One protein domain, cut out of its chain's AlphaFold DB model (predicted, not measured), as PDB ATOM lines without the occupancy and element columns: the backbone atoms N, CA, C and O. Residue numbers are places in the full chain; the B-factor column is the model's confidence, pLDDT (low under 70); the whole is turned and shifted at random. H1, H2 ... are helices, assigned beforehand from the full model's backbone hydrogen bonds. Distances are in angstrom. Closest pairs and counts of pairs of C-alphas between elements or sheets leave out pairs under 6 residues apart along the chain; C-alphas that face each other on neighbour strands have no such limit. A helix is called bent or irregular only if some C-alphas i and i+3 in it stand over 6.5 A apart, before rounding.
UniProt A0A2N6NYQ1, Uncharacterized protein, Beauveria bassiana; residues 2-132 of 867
ATOM      1  N   SER A   2     -22.115  -3.253 -33.849       63.72
ATOM      2  CA  SER A   2     -22.542  -2.289 -32.822       63.72
ATOM      3  C   SER A   2     -23.142  -3.006 -31.604       63.72
ATOM      4  O   SER A   2     -23.553  -4.163 -31.708       63.72
ATOM      5  N   GLY A   3     -23.221  -2.334 -30.447       65.69
ATOM      6  CA  GLY A   3     -23.799  -2.924 -29.226       65.69
ATOM      7  C   GLY A   3     -25.239  -3.421 -29.418       65.69
ATOM      8  O   GLY A   3     -25.579  -4.515 -28.976       65.69
ATOM      9  N   ALA A   4     -26.041  -2.688 -30.196       72.75
ATOM     10  CA  ALA A   4     -27.407  -3.072 -30.552       72.75
ATOM     11  C   ALA A   4     -27.492  -4.419 -31.303       72.75
ATOM     12  O   ALA A   4     -28.423  -5.191 -31.085       72.75
ATOM     13  N   GLN A   5     -26.505  -4.748 -32.148       77.56
ATOM     14  CA  GLN A   5     -26.466  -6.034 -32.858       77.56
ATOM     15  C   GLN A   5     -26.131  -7.206 -31.919       77.56
ATOM     16  O   GLN A   5     -26.618  -8.316 -32.130       77.56
ATOM     17  N   ALA A   6     -25.328  -6.964 -30.877       80.56
ATOM     18  CA  ALA A   6     -25.041  -7.953 -29.841       80.56
ATOM     19  C   ALA A   6     -26.296  -8.256 -29.005       80.56
ATOM     20  O   ALA A   6     -26.630  -9.417 -28.784       80.56
ATOM     21  N   GLU A   7     -27.034  -7.217 -28.601       84.69
ATOM     22  CA  GLU A   7     -28.297  -7.373 -27.871       84.69
ATOM     23  C   GLU A   7     -29.372  -8.083 -28.691       84.69
ATOM     24  O   GLU A   7     -30.046  -8.968 -28.166       84.69
ATOM     25  N   ALA A   8     -29.518  -7.734 -29.973       85.69
ATOM     26  CA  ALA A   8     -30.436  -8.419 -30.877       85.69
ATOM     27  C   ALA A   8     -30.111  -9.920 -30.965       85.69
ATOM     28  O   ALA A   8     -31.006 -10.748 -30.814       85.69
ATOM     29  N   ALA A   9     -28.827 -10.279 -31.099       87.50
ATOM     30  CA  ALA A   9     -28.395 -11.675 -31.107       87.50
ATOM     31  C   ALA A   9     -28.715 -12.406 -29.787       87.50
ATOM     32  O   ALA A   9     -29.159 -13.552 -29.838       87.50
ATOM     33  N   VAL A  10     -28.567 -11.758 -28.622       88.12
ATOM     34  CA  VAL A  10     -28.996 -12.347 -27.338       88.12
ATOM     35  C   VAL A  10     -30.511 -12.560 -27.303       88.12
ATOM     36  O   VAL A  10     -30.938 -13.640 -26.908       88.12
ATOM     37  N   ARG A  11     -31.325 -11.591 -27.747       88.75
ATOM     38  CA  ARG A  11     -32.797 -11.728 -27.775       88.75
ATOM     39  C   ARG A  11     -33.235 -12.894 -28.669       88.75
ATOM     40  O   ARG A  11     -33.934 -13.780 -28.192       88.75
ATOM     41  N   THR A  12     -32.727 -12.982 -29.901       89.19
ATOM     42  CA  THR A  12     -33.014 -14.122 -30.795       89.19
ATOM     43  C   THR A  12     -32.578 -15.456 -30.181       89.19
ATOM     44  O   THR A  12     -33.313 -16.436 -30.253       89.19
ATOM     45  N   GLY A  13     -31.418 -15.499 -29.515       91.06
ATOM     46  CA  GLY A  13     -30.972 -16.692 -28.791       91.06
ATOM     47  C   GLY A  13     -31.904 -17.088 -27.639       91.06
ATOM     48  O   GLY A  13     -32.147 -18.275 -27.437       91.06
ATOM     49  N   GLN A  14     -32.467 -16.119 -26.905       89.00
ATOM     50  CA  GLN A  14     -33.446 -16.372 -25.839       89.00
ATOM     51  C   GLN A  14     -34.754 -16.965 -26.378       89.00
ATOM     52  O   GLN A  14     -35.327 -17.846 -25.739       89.00
ATOM     53  N   ASP A  15     -35.221 -16.507 -27.537       89.88
ATOM     54  CA  ASP A  15     -36.452 -17.011 -28.154       89.88
ATOM     55  C   ASP A  15     -36.259 -18.426 -28.719       89.88
ATOM     56  O   ASP A  15     -37.077 -19.311 -28.461       89.88
ATOM     57  N   GLU A  16     -35.116 -18.698 -29.353       89.62
ATOM     58  CA  GLU A  16     -34.722 -20.054 -29.764       89.62
ATOM     59  C   GLU A  16     -34.519 -20.996 -28.556       89.62
ATOM     60  O   GLU A  16     -34.913 -22.164 -28.604       89.62
ATOM     61  N   TYR A  17     -33.986 -20.496 -27.433       87.38
ATOM     62  CA  TYR A  17     -33.876 -21.247 -26.174       87.38
ATOM     63  C   TYR A  17     -35.254 -21.598 -25.588       87.38
ATOM     64  O   TYR A  17     -35.490 -22.749 -25.218       87.38
ATOM     65  N   ARG A  18     -36.197 -20.642 -25.560       87.88
ATOM     66  CA  ARG A  18     -37.600 -20.875 -25.153       87.88
ATOM     67  C   ARG A  18     -38.292 -21.895 -26.059       87.88
ATOM     68  O   ARG A  18     -39.019 -22.750 -25.563       87.88
ATOM     69  N   ALA A  19     -38.010 -21.853 -27.361       90.44
ATOM     70  CA  ALA A  19     -38.468 -22.831 -28.347       90.44
ATOM     71  C   ALA A  19     -37.744 -24.197 -28.267       90.44
ATOM     72  O   ALA A  19     -37.989 -25.065 -29.104       90.44
ATOM     73  N   LYS A  20     -36.853 -24.404 -27.282       89.75
ATOM     74  CA  LYS A  20     -36.016 -25.607 -27.083       89.75
ATOM     75  C   LYS A  20     -35.087 -25.944 -28.261       89.75
ATOM     76  O   LYS A  20     -34.571 -27.056 -28.364       89.75
ATOM     77  N   ARG A  21     -34.809 -24.980 -29.143       91.44
ATOM     78  CA  ARG A  21     -33.912 -25.114 -30.304       91.44
ATOM     79  C   ARG A  21     -32.464 -24.826 -29.903       91.44
ATOM     80  O   ARG A  21     -31.789 -23.953 -30.447       91.44
ATOM     81  N   TYR A  22     -31.972 -25.585 -28.926       89.38
ATOM     82  CA  TYR A  22     -30.732 -25.290 -28.203       89.38
ATOM     83  C   TYR A  22     -29.501 -25.084 -29.106       89.38
ATOM     84  O   TYR A  22     -28.736 -24.149 -28.885       89.38
ATOM     85  N   LYS A  23     -29.342 -25.863 -30.188       90.12
ATOM     86  CA  LYS A  23     -28.229 -25.685 -31.148       90.12
ATOM     87  C   LYS A  23     -28.238 -24.313 -31.841       90.12
ATOM     88  O   LYS A  23     -27.173 -23.731 -32.035       90.12
ATOM     89  N   HIS A  24     -29.414 -23.782 -32.181       87.50
ATOM     90  CA  HIS A  24     -29.541 -22.441 -32.761       87.50
ATOM     91  C   HIS A  24     -29.283 -21.366 -31.698       87.50
ATOM     92  O   HIS A  24     -28.497 -20.447 -31.937       87.50
ATOM     93  N   ALA A  25     -29.833 -21.534 -30.492       90.81
ATOM     94  CA  ALA A  25     -29.578 -20.641 -29.362       90.81
ATOM     95  C   ALA A  25     -28.068 -20.495 -29.056       90.81
ATOM     96  O   ALA A  25     -27.559 -19.374 -28.994       90.81
ATOM     97  N   LEU A  26     -27.313 -21.605 -28.990       91.75
ATOM     98  CA  LEU A  26     -25.850 -21.605 -28.799       91.75
ATOM     99  C   LEU A  26     -25.098 -20.774 -29.854       91.75
ATOM    100  O   LEU A  26     -24.130 -20.080 -29.518       91.75
ATOM    101  N   ALA A  27     -25.524 -20.829 -31.120       90.88
ATOM    102  CA  ALA A  27     -24.918 -20.059 -32.206       90.88
ATOM    103  C   ALA A  27     -25.174 -18.549 -32.042       90.88
ATOM    104  O   ALA A  27     -24.253 -17.742 -32.200       90.88
ATOM    105  N   HIS A  28     -26.395 -18.169 -31.655       90.94
ATOM    106  CA  HIS A  28     -26.760 -16.781 -31.367       90.94
ATOM    107  C   HIS A  28     -25.995 -16.213 -30.161       90.94
ATOM    108  O   HIS A  28     -25.408 -15.133 -30.271       90.94
ATOM    109  N   PHE A  29     -25.902 -16.958 -29.054       90.94
ATOM    110  CA  PHE A  29     -25.126 -16.539 -27.882       90.94
ATOM    111  C   PHE A  29     -23.627 -16.434 -28.188       90.94
ATOM    112  O   PHE A  29     -23.003 -15.423 -27.868       90.94
ATOM    113  N   THR A  30     -23.049 -17.405 -28.901       89.25
ATOM    114  CA  THR A  30     -21.627 -17.356 -29.286       89.25
ATOM    115  C   THR A  30     -21.326 -16.174 -30.217       89.25
ATOM    116  O   THR A  30     -20.304 -15.506 -30.049       89.25
ATOM    117  N   ARG A  31     -22.231 -15.838 -31.150       87.38
ATOM    118  CA  ARG A  31     -22.115 -14.631 -31.990       87.38
ATOM    119  C   ARG A  31     -22.176 -13.344 -31.156       87.38
ATOM    120  O   ARG A  31     -21.375 -12.441 -31.396       87.38
ATOM    121  N   ALA A  32     -23.065 -13.267 -30.163       88.00
ATOM    122  CA  ALA A  32     -23.127 -12.129 -29.246       88.00
ATOM    123  C   ALA A  32     -21.820 -11.968 -28.446       88.00
ATOM    124  O   ALA A  32     -21.279 -10.865 -28.380       88.00
ATOM    125  N   MET A  33     -21.251 -13.061 -27.926       86.69
ATOM    126  CA  MET A  33     -19.966 -13.040 -27.215       86.69
ATOM    127  C   MET A  33     -18.817 -12.524 -28.092       86.69
ATOM    128  O   MET A  33     -18.114 -11.585 -27.716       86.69
ATOM    129  N   LEU A  34     -18.641 -13.093 -29.291       84.62
ATOM    130  CA  LEU A  34     -17.566 -12.711 -30.220       84.62
ATOM    131  C   LEU A  34     -17.652 -11.241 -30.664       84.62
ATOM    132  O   LEU A  34     -16.631 -10.636 -30.979       84.62
ATOM    133  N   SER A  35     -18.845 -10.641 -30.631       83.19
ATOM    134  CA  SER A  35     -19.042  -9.222 -30.944       83.19
ATOM    135  C   SER A  35     -18.544  -8.250 -29.856       83.19
ATOM    136  O   SER A  35     -18.448  -7.046 -30.111       83.19
ATOM    137  N   CYS A  36     -18.211  -8.735 -28.653       83.44
ATOM    138  CA  CYS A  36     -17.755  -7.889 -27.552       83.44
ATOM    139  C   CYS A  36     -16.324  -7.362 -27.764       83.44
ATOM    140  O   CYS A  36     -15.399  -8.116 -28.072       83.44
ATOM    141  N   ARG A  37     -16.104  -6.065 -27.493       80.75
ATOM    142  CA  ARG A  37     -14.788  -5.406 -27.626       80.75
ATOM    143  C   ARG A  37     -13.676  -6.062 -26.795       80.75
ATOM    144  O   ARG A  37     -12.519  -6.000 -27.204       80.75
ATOM    145  N   CYS A  38     -13.995  -6.721 -25.677       79.00
ATOM    146  CA  CYS A  38     -12.993  -7.408 -24.848       79.00
ATOM    147  C   CYS A  38     -12.278  -8.556 -25.577       79.00
ATOM    148  O   CYS A  38     -11.174  -8.921 -25.187       79.00
ATOM    149  N   ASN A  39     -12.890  -9.107 -26.628       77.06
ATOM    150  CA  ASN A  39     -12.324 -10.186 -27.433       77.06
ATOM    151  C   ASN A  39     -11.396  -9.658 -28.548       77.06
ATOM    152  O   ASN A  39     -10.779 -10.447 -29.254       77.06
ATOM    153  N   ARG A  40     -11.268  -8.327 -28.711       74.31
ATOM    154  CA  ARG A  40     -10.395  -7.660 -29.704       74.31
ATOM    155  C   ARG A  40     -10.570  -8.171 -31.151       74.31
ATOM    156  O   ARG A  40      -9.633  -8.132 -31.937       74.31
ATOM    157  N   GLY A  41     -11.766  -8.653 -31.498       70.06
ATOM    158  CA  GLY A  41     -12.069  -9.234 -32.814       70.06
ATOM    159  C   GLY A  41     -11.557 -10.665 -33.035       70.06
ATOM    160  O   GLY A  41     -11.731 -11.202 -34.123       70.06
ATOM    161  N   MET A  42     -10.962 -11.296 -32.019       74.31
ATOM    162  CA  MET A  42     -10.421 -12.656 -32.066       74.31
ATOM    163  C   MET A  42     -11.193 -13.588 -31.124       74.31
ATOM    164  O   MET A  42     -11.920 -13.148 -30.232       74.31
ATOM    165  N   LYS A  43     -11.032 -14.903 -31.288       74.06
ATOM    166  CA  LYS A  43     -11.504 -15.859 -30.281       74.06
ATOM    167  C   LYS A  43     -10.620 -15.713 -29.036       74.06
ATOM    168  O   LYS A  43      -9.422 -15.957 -29.103       74.06
ATOM    169  N   ARG A  44     -11.210 -15.322 -27.905       76.94
ATOM    170  CA  ARG A  44     -10.528 -15.344 -26.606       76.94
ATOM    171  C   ARG A  44     -10.505 -16.779 -26.083       76.94
ATOM    172  O   ARG A  44     -11.562 -17.337 -25.790       76.94
ATOM    173  N   ASP A  45      -9.316 -17.353 -25.956       76.06
ATOM    174  CA  ASP A  45      -9.115 -18.577 -25.182       76.06
ATOM    175  C   ASP A  45      -9.057 -18.260 -23.676       76.06
ATOM    176  O   ASP A  45      -9.026 -17.097 -23.263       76.06
ATOM    177  N   ARG A  46      -9.117 -19.299 -22.844       76.06
ATOM    178  CA  ARG A  46      -9.235 -19.181 -21.383       76.06
ATOM    179  C   ARG A  46      -7.897 -19.352 -20.693       76.06
ATOM    180  O   ARG A  46      -7.005 -20.009 -21.228       76.06
ATOM    181  N   CYS A  47      -7.771 -18.808 -19.489       79.75
ATOM    182  CA  CYS A  47      -6.574 -19.024 -18.693       79.75
ATOM    183  C   CYS A  47      -6.518 -20.477 -18.186       79.75
ATOM    184  O   CYS A  47      -7.328 -20.867 -17.354       79.75
ATOM    185  N   SER A  48      -5.539 -21.267 -18.641       78.31
ATOM    186  CA  SER A  48      -5.282 -22.619 -18.117       78.31
ATOM    187  C   SER A  48      -4.597 -22.628 -16.745       78.31
ATOM    188  O   SER A  48      -4.549 -23.664 -16.092       78.31
ATOM    189  N   CYS A  49      -4.057 -21.488 -16.305       79.69
ATOM    190  CA  CYS A  49      -3.369 -21.366 -15.021       79.69
ATOM    191  C   CYS A  49      -4.326 -21.202 -13.833       79.69
ATOM    192  O   CYS A  49      -3.879 -21.344 -12.701       79.69
ATOM    193  N   LYS A  50      -5.606 -20.880 -14.078       77.19
ATOM    194  CA  LYS A  50      -6.616 -20.764 -13.021       77.19
ATOM    195  C   LYS A  50      -7.341 -22.084 -12.839       77.19
ATOM    196  O   LYS A  50      -7.897 -22.612 -13.799       77.19
ATOM    197  N   ASN A  51      -7.374 -22.586 -11.611       79.38
ATOM    198  CA  ASN A  51      -8.097 -23.806 -11.266       79.38
ATOM    199  C   ASN A  51      -8.957 -23.569 -10.021       79.38
ATOM    200  O   ASN A  51      -8.508 -23.745  -8.892       79.38
ATOM    201  N   PHE A  52     -10.206 -23.161 -10.249       74.38
ATOM    202  CA  PHE A  52     -11.160 -22.867  -9.182       74.38
ATOM    203  C   PHE A  52     -11.520 -24.104  -8.348       74.38
ATOM    204  O   PHE A  52     -11.753 -23.972  -7.153       74.38
ATOM    205  N   GLU A  53     -11.512 -25.298  -8.943       69.94
ATOM    206  CA  GLU A  53     -11.813 -26.559  -8.257       69.94
ATOM    207  C   GLU A  53     -10.700 -26.936  -7.268       69.94
ATOM    208  O   GLU A  53     -10.963 -27.113  -6.083       69.94
ATOM    209  N   ALA A  54      -9.434 -26.872  -7.693       75.12
ATOM    210  CA  ALA A  54      -8.291 -27.072  -6.797       75.12
ATOM    211  C   ALA A  54      -8.158 -25.986  -5.708       75.12
ATOM    212  O   ALA A  54      -7.455 -26.194  -4.717       75.12
ATOM    213  N   VAL A  55      -8.796 -24.824  -5.889       73.38
ATOM    214  CA  VAL A  55      -8.916 -23.778  -4.861       73.38
ATOM    215  C   VAL A  55     -10.017 -24.130  -3.851       73.38
ATOM    216  O   VAL A  55      -9.767 -24.010  -2.654       73.38
ATOM    217  N   VAL A  56     -11.170 -24.660  -4.288       62.50
ATOM    218  CA  VAL A  56     -12.222 -25.204  -3.395       62.50
ATOM    219  C   VAL A  56     -11.694 -26.340  -2.533       62.50
ATOM    220  O   VAL A  56     -11.884 -26.317  -1.319       62.50
ATOM    221  N   ASP A  57     -11.006 -27.308  -3.142       67.88
ATOM    222  CA  ASP A  57     -10.492 -28.496  -2.447       67.88
ATOM    223  C   ASP A  57      -9.487 -28.142  -1.336       67.88
ATOM    224  O   ASP A  57      -9.290 -28.910  -0.395       67.88
ATOM    225  N   LYS A  58      -8.871 -26.957  -1.427       69.50
ATOM    226  CA  LYS A  58      -7.929 -26.405  -0.442       69.50
ATOM    227  C   LYS A  58      -8.561 -25.402   0.533       69.50
ATOM    228  O   LYS A  58      -7.839 -24.863   1.365       69.50
ATOM    229  N   GLY A  59      -9.864 -25.117   0.434       52.28
ATOM    230  CA  GLY A  59     -10.527 -24.078   1.240       52.28
ATOM    231  C   GLY A  59     -10.045 -22.652   0.934       52.28
ATOM    232  O   GLY A  59     -10.032 -21.793   1.812       52.28
ATOM    233  N   GLY A  60      -9.578 -22.406  -0.293       57.28
ATOM    234  CA  GLY A  60      -9.121 -21.095  -0.748       57.28
ATOM    235  C   GLY A  60     -10.245 -20.254  -1.359       57.28
ATOM    236  O   GLY A  60     -11.242 -20.770  -1.865       57.28
ATOM    237  N   SER A  61     -10.071 -18.929  -1.380       62.53
ATOM    238  CA  SER A  61     -11.072 -18.040  -1.979       62.53
ATOM    239  C   SER A  61     -11.012 -18.055  -3.510       62.53
ATOM    240  O   SER A  61     -10.092 -17.522  -4.133       62.53
ATOM    241  N   ILE A  62     -12.069 -18.571  -4.138       68.12
ATOM    242  CA  ILE A  62     -12.289 -18.478  -5.591       68.12
ATOM    243  C   ILE A  62     -12.333 -17.036  -6.066       68.12
ATOM    244  O   ILE A  62     -11.900 -16.743  -7.175       68.12
ATOM    245  N   PHE A  63     -12.863 -16.120  -5.254       63.78
ATOM    246  CA  PHE A  63     -12.921 -14.717  -5.637       63.78
ATOM    247  C   PHE A  63     -11.514 -14.109  -5.701       63.78
ATOM    248  O   PHE A  63     -11.234 -13.355  -6.634       63.78
ATOM    249  N   HIS A  64     -10.599 -14.512  -4.811       66.00
ATOM    250  CA  HIS A  64      -9.174 -14.186  -4.924       66.00
ATOM    251  C   HIS A  64      -8.569 -14.778  -6.208       66.00
ATOM    252  O   HIS A  64      -8.006 -14.035  -7.010       66.00
ATOM    253  N   GLU A  65      -8.766 -16.074  -6.470       75.81
ATOM    254  CA  GLU A  65      -8.285 -16.751  -7.688       75.81
ATOM    255  C   GLU A  65      -8.826 -16.094  -8.973       75.81
ATOM    256  O   GLU A  65      -8.097 -15.833  -9.930       75.81
ATOM    257  N   ALA A  66     -10.109 -15.729  -9.000       73.38
ATOM    258  CA  ALA A  66     -10.758 -15.038 -10.111       73.38
ATOM    259  C   ALA A  66     -10.219 -13.609 -10.270       73.38
ATOM    260  O   ALA A  66     -10.039 -13.117 -11.393       73.38
ATOM    261  N   MET A  67      -9.885 -12.954  -9.156       70.00
ATOM    262  CA  MET A  67      -9.336 -11.608  -9.144       70.00
ATOM    263  C   MET A  67      -7.839 -11.538  -9.471       70.00
ATOM    264  O   MET A  67      -7.443 -10.548 -10.092       70.00
ATOM    265  N   TYR A  68      -7.059 -12.585  -9.195       72.38
ATOM    266  CA  TYR A  68      -5.639 -12.695  -9.535       72.38
ATOM    267  C   TYR A  68      -5.375 -12.403 -11.021       72.38
ATOM    268  O   TYR A  68      -6.104 -12.862 -11.911       72.38
ATOM    269  N   THR A  69      -4.335 -11.619 -11.313       68.88
ATOM    270  CA  THR A  69      -3.937 -11.294 -12.691       68.88
ATOM    271  C   THR A  69      -2.814 -12.233 -13.102       68.88
ATOM    272  O   THR A  69      -1.666 -12.041 -12.717       68.88
ATOM    273  N   CYS A  70      -3.151 -13.271 -13.867       76.50
ATOM    274  CA  CYS A  70      -2.172 -14.261 -14.295       76.50
ATOM    275  C   CYS A  70      -1.188 -13.678 -15.324       76.50
ATOM    276  O   CYS A  70      -1.579 -12.960 -16.243       76.50
ATOM    277  N   SER A  71       0.088 -14.048 -15.201       76.62
ATOM    278  CA  SER A  71       1.185 -13.639 -16.084       76.62
ATOM    279  C   SER A  71       1.251 -14.405 -17.419       76.62
ATOM    280  O   SER A  71       2.166 -14.168 -18.218       76.62
ATOM    281  N   CYS A  72       0.297 -15.305 -17.686       80.56
ATOM    282  CA  CYS A  72       0.187 -16.056 -18.937       80.56
ATOM    283  C   CYS A  72      -0.197 -15.164 -20.136       80.56
ATOM    284  O   CYS A  72      -0.610 -14.012 -19.982       80.56
ATOM    285  N   SER A  73      -0.092 -15.706 -21.353       76.81
ATOM    286  CA  SER A  73      -0.455 -15.004 -22.595       76.81
ATOM    287  C   SER A  73      -1.897 -14.483 -22.577       76.81
ATOM    288  O   SER A  73      -2.125 -13.319 -22.895       76.81
ATOM    289  N   VAL A  74      -2.858 -15.295 -22.123       77.00
ATOM    290  CA  VAL A  74      -4.276 -14.906 -22.019       77.00
ATOM    291  C   VAL A  74      -4.474 -13.744 -21.040       77.00
ATOM    292  O   VAL A  74      -5.136 -12.767 -21.386       77.00
ATOM    293  N   GLY A  75      -3.863 -13.816 -19.852       71.38
ATOM    294  CA  GLY A  75      -3.964 -12.782 -18.816       71.38
ATOM    295  C   GLY A  75      -3.312 -11.453 -19.210       71.38
ATOM    296  O   GLY A  75      -3.836 -10.394 -18.872       71.38
ATOM    297  N   LYS A  76      -2.228 -11.499 -19.995       76.38
ATOM    298  CA  LYS A  76      -1.573 -10.316 -20.583       76.38
ATOM    299  C   LYS A  76      -2.337  -9.733 -21.779       76.38
ATOM    300  O   LYS A  76      -2.362  -8.518 -21.958       76.38
ATOM    301  N   MET A  77      -2.951 -10.572 -22.617       71.12
ATOM    302  CA  MET A  77      -3.640 -10.124 -23.838       71.12
ATOM    303  C   MET A  77      -5.059  -9.603 -23.592       71.12
ATOM    304  O   MET A  77      -5.492  -8.687 -24.298       71.12
ATOM    305  N   PHE A  78      -5.801 -10.169 -22.635       72.50
ATOM    306  CA  PHE A  78      -7.238  -9.925 -22.503       72.50
ATOM    307  C   PHE A  78      -7.658  -9.462 -21.098       72.50
ATOM    308  O   PHE A  78      -7.762 -10.243 -20.151       72.50
ATOM    309  N   ASN A  79      -8.036  -8.186 -20.996       73.00
ATOM    310  CA  ASN A  79      -8.581  -7.586 -19.774       73.00
ATOM    311  C   ASN A  79      -9.909  -8.238 -19.333       73.00
ATOM    312  O   ASN A  79     -10.628  -8.835 -20.141       73.00
ATOM    313  N   LYS A  80     -10.273  -8.072 -18.056       76.81
ATOM    314  CA  LYS A  80     -11.612  -8.413 -17.533       76.81
ATOM    315  C   LYS A  80     -12.710  -7.645 -18.287       76.81
ATOM    316  O   LYS A  80     -12.460  -6.571 -18.833       76.81
ATOM    317  N   CYS A  81     -13.913  -8.211 -18.340       79.56
ATOM    318  CA  CYS A  81     -15.040  -7.720 -19.127       79.56
ATOM    319  C   CYS A  81     -16.308  -7.641 -18.271       79.56
ATOM    320  O   CYS A  81     -16.899  -8.662 -17.950       79.56
ATOM    321  N   ASP A  82     -16.772  -6.429 -17.993       71.31
ATOM    322  CA  ASP A  82     -18.004  -6.122 -17.257       71.31
ATOM    323  C   ASP A  82     -19.216  -5.834 -18.167       71.31
ATOM    324  O   ASP A  82     -20.286  -5.467 -17.683       71.31
ATOM    325  N   ASN A  83     -19.083  -6.019 -19.489       81.56
ATOM    326  CA  ASN A  83     -20.169  -5.789 -20.443       81.56
ATOM    327  C   ASN A  83     -21.358  -6.743 -20.169       81.56
ATOM    328  O   ASN A  83     -21.220  -7.956 -20.382       81.56
ATOM    329  N   PRO A  84     -22.544  -6.223 -19.788       76.06
ATOM    330  CA  PRO A  84     -23.674  -7.049 -19.376       76.06
ATOM    331  C   PRO A  84     -24.234  -7.904 -20.516       76.06
ATOM    332  O   PRO A  84     -24.740  -8.990 -20.265       76.06
ATOM    333  N   VAL A  85     -24.115  -7.470 -21.776       81.75
ATOM    334  CA  VAL A  85     -24.577  -8.243 -22.942       81.75
ATOM    335  C   VAL A  85     -23.683  -9.463 -23.170       81.75
ATOM    336  O   VAL A  85     -24.180 -10.531 -23.521       81.75
ATOM    337  N   HIS A  86     -22.375  -9.332 -22.923       85.62
ATOM    338  CA  HIS A  86     -21.423 -10.439 -23.044       85.62
ATOM    339  C   HIS A  86     -21.631 -11.477 -21.934       85.62
ATOM    340  O   HIS A  86     -21.729 -12.668 -22.223       85.62
ATOM    341  N   ILE A  87     -21.758 -11.020 -20.685       82.88
ATOM    342  CA  ILE A  87     -21.989 -11.886 -19.518       82.88
ATOM    343  C   ILE A  87     -23.327 -12.616 -19.656       82.88
ATOM    344  O   ILE A  87     -23.376 -13.834 -19.540       82.88
ATOM    345  N   LYS A  88     -24.391 -11.900 -20.033       82.38
ATOM    346  CA  LYS A  88     -25.711 -12.486 -20.287       82.38
ATOM    347  C   LYS A  88     -25.683 -13.512 -21.422       82.38
ATOM    348  O   LYS A  88     -26.329 -14.547 -21.320       82.38
ATOM    349  N   ALA A  89     -24.929 -13.267 -22.498       88.12
ATOM    350  CA  ALA A  89     -24.758 -14.258 -23.562       88.12
ATOM    351  C   ALA A  89     -24.069 -15.540 -23.057       88.12
ATOM    352  O   ALA A  89     -24.490 -16.630 -23.431       88.12
ATOM    353  N   LEU A  90     -23.057 -15.418 -22.192       87.12
ATOM    354  CA  LEU A  90     -22.399 -16.552 -21.535       87.12
ATOM    355  C   LEU A  90     -23.336 -17.311 -20.586       87.12
ATOM    356  O   LEU A  90     -23.405 -18.533 -20.675       87.12
ATOM    357  N   ASP A  91     -24.089 -16.603 -19.740       81.25
ATOM    358  CA  ASP A  91     -25.049 -17.184 -18.787       81.25
ATOM    359  C   ASP A  91     -26.118 -18.019 -19.509       81.25
ATOM    360  O   ASP A  91     -26.313 -19.200 -19.212       81.25
ATOM    361  N   TYR A  92     -26.725 -17.467 -20.567       84.94
ATOM    362  CA  TYR A  92     -27.660 -18.226 -21.397       84.94
ATOM    363  C   TYR A  92     -26.999 -19.386 -22.154       84.94
ATOM    364  O   TYR A  92     -27.660 -20.394 -22.411       84.94
ATOM    365  N   ARG A  93     -25.711 -19.291 -22.508       89.19
ATOM    366  CA  ARG A  93     -24.988 -20.393 -23.158       89.19
ATOM    367  C   ARG A  93     -24.735 -21.547 -22.188       89.19
ATOM    368  O   ARG A  93     -25.012 -22.691 -22.544       89.19
ATOM    369  N   ALA A  94     -24.329 -21.246 -20.956       83.12
ATOM    370  CA  ALA A  94     -24.224 -22.210 -19.864       83.12
ATOM    371  C   ALA A  94     -25.578 -22.885 -19.570       83.12
ATOM    372  O   ALA A  94     -25.656 -24.111 -19.619       83.12
ATOM    373  N   ALA A  95     -26.660 -22.112 -19.406       79.12
ATOM    374  CA  ALA A  95     -28.017 -22.645 -19.213       79.12
ATOM    375  C   ALA A  95     -28.518 -23.495 -20.406       79.12
ATOM    376  O   ALA A  95     -29.314 -24.425 -20.249       79.12
ATOM    377  N   THR A  96     -28.034 -23.210 -21.621       84.62
ATOM    378  CA  THR A  96     -28.311 -24.029 -22.812       84.62
ATOM    379  C   THR A  96     -27.584 -25.373 -22.757       84.62
ATOM    380  O   THR A  96     -28.203 -26.399 -23.035       84.62
ATOM    381  N   PHE A  97     -26.312 -25.399 -22.347       85.62
ATOM    382  CA  PHE A  97     -25.586 -26.653 -22.119       85.62
ATOM    383  C   PHE A  97     -26.185 -27.470 -20.967       85.62
ATOM    384  O   PHE A  97     -26.334 -28.682 -21.101       85.62
ATOM    385  N   GLU A  98     -26.609 -26.818 -19.884       75.81
ATOM    386  CA  GLU A  98     -27.329 -27.439 -18.765       75.81
ATOM    387  C   GLU A  98     -28.641 -28.095 -19.233       75.81
ATOM    388  O   GLU A  98     -28.866 -29.281 -18.995       75.81
ATOM    389  N   SER A  99     -29.452 -27.374 -20.020       80.44
ATOM    390  CA  SER A  99     -30.681 -27.904 -20.639       80.44
ATOM    391  C   SER A  99     -30.426 -29.078 -21.597       80.44
ATOM    392  O   SER A  99     -31.291 -29.936 -21.773       80.44
ATOM    393  N   MET A 100     -29.239 -29.137 -22.208       84.38
ATOM    394  CA  MET A 100     -28.775 -30.255 -23.041       84.38
ATOM    395  C   MET A 100     -28.120 -31.396 -22.237       84.38
ATOM    396  O   MET A 100     -27.727 -32.396 -22.834       84.38
ATOM    397  N   LYS A 101     -28.022 -31.278 -20.903       79.94
ATOM    398  CA  LYS A 101     -27.291 -32.180 -19.989       79.94
ATOM    399  C   LYS A 101     -25.773 -32.256 -20.233       79.94
ATOM    400  O   LYS A 101     -25.110 -33.162 -19.736       79.94
ATOM    401  N   GLU A 102     -25.193 -31.287 -20.937       80.50
ATOM    402  CA  GLU A 102     -23.746 -31.166 -21.167       80.50
ATOM    403  C   GLU A 102     -23.067 -30.406 -20.006       80.50
ATOM    404  O   GLU A 102     -22.469 -29.341 -20.193       80.50
ATOM    405  N   LEU A 103     -23.183 -30.943 -18.785       68.94
ATOM    406  CA  LEU A 103     -22.815 -30.251 -17.538       68.94
ATOM    407  C   LEU A 103     -21.360 -29.758 -17.513       68.94
ATOM    408  O   LEU A 103     -21.112 -28.625 -17.105       68.94
ATOM    409  N   ASP A 104     -20.406 -30.522 -18.054       69.88
ATOM    410  CA  ASP A 104     -19.001 -30.095 -18.139       69.88
ATOM    411  C   ASP A 104     -18.812 -28.822 -18.976       69.88
ATOM    412  O   ASP A 104     -17.844 -28.087 -18.794       69.88
ATOM    413  N   ARG A 105     -19.671 -28.571 -19.973       78.44
ATOM    414  CA  ARG A 105     -19.625 -27.336 -20.778       78.44
ATOM    415  C   ARG A 105     -20.322 -26.181 -20.063       78.44
ATOM    416  O   ARG A 105     -19.803 -25.070 -20.122       78.44
ATOM    417  N   ALA A 106     -21.405 -26.452 -19.335       76.88
ATOM    418  CA  ALA A 106     -22.064 -25.467 -18.477       76.88
ATOM    419  C   ALA A 106     -21.136 -24.978 -17.347       76.88
ATOM    420  O   ALA A 106     -20.898 -23.775 -17.246       76.88
ATOM    421  N   LYS A 107     -20.519 -25.897 -16.583       71.25
ATOM    422  CA  LYS A 107     -19.505 -25.599 -15.550       71.25
ATOM    423  C   LYS A 107     -18.377 -24.741 -16.116       71.25
ATOM    424  O   LYS A 107     -18.090 -23.664 -15.604       71.25
ATOM    425  N   ARG A 108     -17.812 -25.170 -17.248       77.94
ATOM    426  CA  ARG A 108     -16.775 -24.427 -17.968       77.94
ATOM    427  C   ARG A 108     -17.212 -23.011 -18.342       77.94
ATOM    428  O   ARG A 108     -16.382 -22.110 -18.288       77.94
ATOM    429  N   ASP A 109     -18.439 -22.787 -18.796       80.69
ATOM    430  CA  ASP A 109     -18.904 -21.431 -19.108       80.69
ATOM    431  C   ASP A 109     -19.117 -20.584 -17.841       80.69
ATOM    432  O   ASP A 109     -18.752 -19.409 -17.854       80.69
ATOM    433  N   ALA A 110     -19.571 -21.175 -16.732       75.56
ATOM    434  CA  ALA A 110     -19.670 -20.502 -15.434       75.56
ATOM    435  C   ALA A 110     -18.290 -20.074 -14.884       75.56
ATOM    436  O   ALA A 110     -18.098 -18.912 -14.526       75.56
ATOM    437  N   GLU A 111     -17.287 -20.957 -14.916       75.69
ATOM    438  CA  GLU A 111     -15.884 -20.631 -14.588       75.69
ATOM    439  C   GLU A 111     -15.339 -19.482 -15.451       75.69
ATOM    440  O   GLU A 111     -14.580 -18.631 -14.985       75.69
ATOM    441  N   TRP A 112     -15.754 -19.413 -16.720       82.12
ATOM    442  CA  TRP A 112     -15.339 -18.329 -17.605       82.12
ATOM    443  C   TRP A 112     -16.031 -17.001 -17.270       82.12
ATOM    444  O   TRP A 112     -15.405 -15.948 -17.399       82.12
ATOM    445  N   ILE A 113     -17.276 -17.030 -16.777       78.88
ATOM    446  CA  ILE A 113     -17.940 -15.848 -16.204       78.88
ATOM    447  C   ILE A 113     -17.187 -15.373 -14.950       78.88
ATOM    448  O   ILE A 113     -16.958 -14.171 -14.831       78.88
ATOM    449  N   LEU A 114     -16.714 -16.277 -14.076       74.25
ATOM    450  CA  LEU A 114     -15.851 -15.907 -12.940       74.25
ATOM    451  C   LEU A 114     -14.548 -15.241 -13.399       74.25
ATOM    452  O   LEU A 114     -14.167 -14.220 -12.836       74.25
ATOM    453  N   GLU A 115     -13.867 -15.766 -14.423       77.50
ATOM    454  CA  GLU A 115     -12.631 -15.159 -14.950       77.50
ATOM    455  C   GLU A 115     -12.885 -13.776 -15.583       77.50
ATOM    456  O   GLU A 115     -12.143 -12.819 -15.338       77.50
ATOM    457  N   LEU A 116     -13.932 -13.660 -16.409       76.62
ATOM    458  CA  LEU A 116     -14.247 -12.448 -17.170       76.62
ATOM    459  C   LEU A 116     -14.822 -11.344 -16.285       76.62
ATOM    460  O   LEU A 116     -14.404 -10.190 -16.397       76.62
ATOM    461  N   ALA A 117     -15.772 -11.700 -15.426       71.25
ATOM    462  CA  ALA A 117     -16.567 -10.787 -14.625       71.25
ATOM    463  C   ALA A 117     -16.706 -11.274 -13.166       71.25
ATOM    464  O   ALA A 117     -17.829 -11.462 -12.698       71.25
ATOM    465  N   PRO A 118     -15.603 -11.374 -12.385       63.53
ATOM    466  CA  PRO A 118     -15.649 -11.856 -10.994       63.53
ATOM    467  C   PRO A 118     -16.666 -11.110 -10.110       63.53
ATOM    468  O   PRO A 118     -17.148 -11.620  -9.107       63.53
ATOM    469  N   ARG A 119     -16.967  -9.859 -10.481       59.56
ATOM    470  CA  ARG A 119     -17.824  -8.904  -9.762       59.56
ATOM    471  C   ARG A 119     -19.290  -8.913 -10.220       59.56
ATOM    472  O   ARG A 119     -20.072  -8.108  -9.723       59.56
ATOM    473  N   LEU A 120     -19.655  -9.770 -11.173       60.56
ATOM    474  CA  LEU A 120     -21.016  -9.935 -11.689       60.56
ATOM    475  C   LEU A 120     -21.364 -11.434 -11.741       60.56
ATOM    476  O   LEU A 120     -21.397 -12.014 -12.826       60.56
ATOM    477  N   PRO A 121     -21.621 -12.073 -10.583       53.12
ATOM    478  CA  PRO A 121     -22.146 -13.426 -10.555       53.12
ATOM    479  C   PRO A 121     -23.596 -13.393 -11.058       53.12
ATOM    480  O   PRO A 121     -24.521 -12.997 -10.340       53.12
ATOM    481  N   ASP A 122     -23.772 -13.734 -12.333       55.03
ATOM    482  CA  ASP A 122     -25.089 -13.932 -12.941       55.03
ATOM    483  C   ASP A 122     -25.645 -15.325 -12.582       55.03
ATOM    484  O   ASP A 122     -24.986 -16.115 -11.900       55.03
ATOM    485  N   ARG A 123     -26.891 -15.606 -12.979       51.09
ATOM    486  CA  ARG A 123     -27.710 -16.725 -12.469       51.09
ATOM    487  C   ARG A 123     -27.000 -18.076 -12.367       51.09
ATOM    488  O   ARG A 123     -27.184 -18.757 -11.361       51.09
ATOM    489  N   THR A 124     -26.206 -18.462 -13.360       47.69
ATOM    490  CA  THR A 124     -25.528 -19.770 -13.403       47.69
ATOM    491  C   THR A 124     -24.520 -19.981 -12.273       47.69
ATOM    492  O   THR A 124     -24.466 -21.071 -11.713       47.69
ATOM    493  N   LEU A 125     -23.799 -18.941 -11.844       49.50
ATOM    494  CA  LEU A 125     -22.862 -19.008 -10.707       49.50
ATOM    495  C   LEU A 125     -23.542 -19.006  -9.334       49.50
ATOM    496  O   LEU A 125     -22.887 -19.199  -8.308       49.50
ATOM    497  N   MET A 126     -24.853 -18.780  -9.334       52.06
ATOM    498  CA  MET A 126     -25.715 -18.720  -8.160       52.06
ATOM    499  C   MET A 126     -26.642 -19.945  -8.078       52.06
ATOM    500  O   MET A 126     -27.554 -19.962  -7.247       52.06
ATOM    501  N   SER A 127     -26.427 -20.963  -8.928       54.06
ATOM    502  CA  SER A 127     -27.061 -22.276  -8.764       54.06
ATOM    503  C   SER A 127     -26.578 -22.946  -7.477       54.06
ATOM    504  O   SER A 127     -25.441 -22.755  -7.042       54.06
ATOM    505  N   ARG A 128     -27.429 -23.797  -6.892       57.41
ATOM    506  CA  ARG A 128     -27.100 -24.583  -5.691       57.41
ATOM    507  C   ARG A 128     -25.859 -25.454  -5.879       57.41
ATOM    508  O   ARG A 128     -25.122 -25.649  -4.918       57.41
ATOM    509  N   ASP A 129     -25.611 -25.916  -7.100       55.19
ATOM    510  CA  ASP A 129     -24.475 -26.779  -7.450       55.19
ATOM    511  C   ASP A 129     -23.120 -26.067  -7.284       55.19
ATOM    512  O   ASP A 129     -22.088 -26.715  -7.137       55.19
ATOM    513  N   PHE A 130     -23.134 -24.729  -7.232       58.84
ATOM    514  CA  PHE A 130     -21.969 -23.875  -7.006       58.84
ATOM    515  C   PHE A 130     -22.002 -23.159  -5.644       58.84
ATOM    516  O   PHE A 130     -21.160 -22.308  -5.373       58.84
ATOM    517  N   ALA A 131     -22.919 -23.506  -4.732       60.78
ATOM    518  CA  ALA A 131     -22.974 -22.885  -3.402       60.78
ATOM    519  C   ALA A 131     -21.701 -23.142  -2.565       60.78
ATOM    520  O   ALA A 131     -21.340 -22.331  -1.713       60.78
ATOM    521  N   SER A 132     -20.983 -24.238  -2.838       64.81
ATOM    522  CA  SER A 132     -19.666 -24.535  -2.256       64.81
ATOM    523  C   SER A 132     -18.605 -23.480  -2.577       64.81
ATOM    524  O   SER A 132     -17.717 -23.273  -1.755       64.81
TER     525      SER A 132
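What this domain is: This is residues 2 to 132 of the 867 residues of an uncharacterized protein of Beauveria bassiana (UniProt A0A2N6NYQ1). Four long helices stand side by side: H1, H2 and H6 make a small three-helix bundle whose centres form a triangle, and H7 packs along H6, widening the bundle. Past H7 come the short helices H3 and H4 and, separately, H5, with the long link of residues 35 to 51 leading from H2 to H3, while H8 packs on H6 and H9 follows it at the end of the printed part. The printed part has 131 residues with nine named helices, H1 to H9 in chain order, and no named strand: all helix. It is compact, with a radius of gyration of the C-alphas of 14.6 A and spans of 42 by 32 by 20 A.

How they stand to each other: Begin with the hub, H6, residues 84 to 99. H2, residues 22 to 34, touches it, C-alphas of Phe 29 and Ala 89 being closest at 4.9 A, at a shallow tilt of 25 degrees, opposite ways. H1, residues 3 to 18, touches H6 at Val 10 and Ala 89, closest C-alphas 6.0 A apart, and forms a helical hairpin with H2, closest C-alphas Gly 13 and Ala 25 at 4.2 A; H1, H2 and H6 are an up and down bundle, each running against the one before. H7, residues 103 to 116, makes a hairpin with H6, closest C-alphas Ala 94 and Ala 106 at 4.1 A, at a shallow tilt of 15 degrees. With residues 114 to 115 alone, H7 touches H4, residues 62 to 67, at a steep tilt of 46 degrees, closest C-alphas Ala 66 and Glu 115 at 5.2 A. H4 touches H3, residues 52 to 56, closest C-alphas Phe 52 and Ile 62 at 5.8 A. H8, residues 123 to 126, touches residues 91 to 95 of H6, closest C-alphas Asp 91 and Thr 124 at 6.0 A. H5, residues 73 to 77, and H9, residues 128 to 132, touch no helix. Every O i to N i+4 pair is within hydrogen-bond range in H1 to H7; H8 is too short for one, and irregular H9, with C-alphas 129 and 132 7.4 A apart, has 0 of 1, and 1 of 2 O i to N i+3 pairs.

Where its parts are: Find C-alpha 3 at (-23.799, -2.924, -29.226); H1 runs 23.0 A from there. H6 begins at C-alpha 84, (-23.674, -7.049, -19.376), and covers 22.0 A; H7 covers 19.8 A and H2 18.3 A. H9 ends at C-alpha 132, (-19.666, -24.535, -2.256).

The domain as a whole: The C-alphas farthest apart, Ser 2 and Lys 58, are 42.9 A apart. The printed part has no cut; the link from H2 to H3 is long. Mean pLDDT of the printed part is 76.4, and 30 residues are under 70, among them 56 to 64 and 118 to 132.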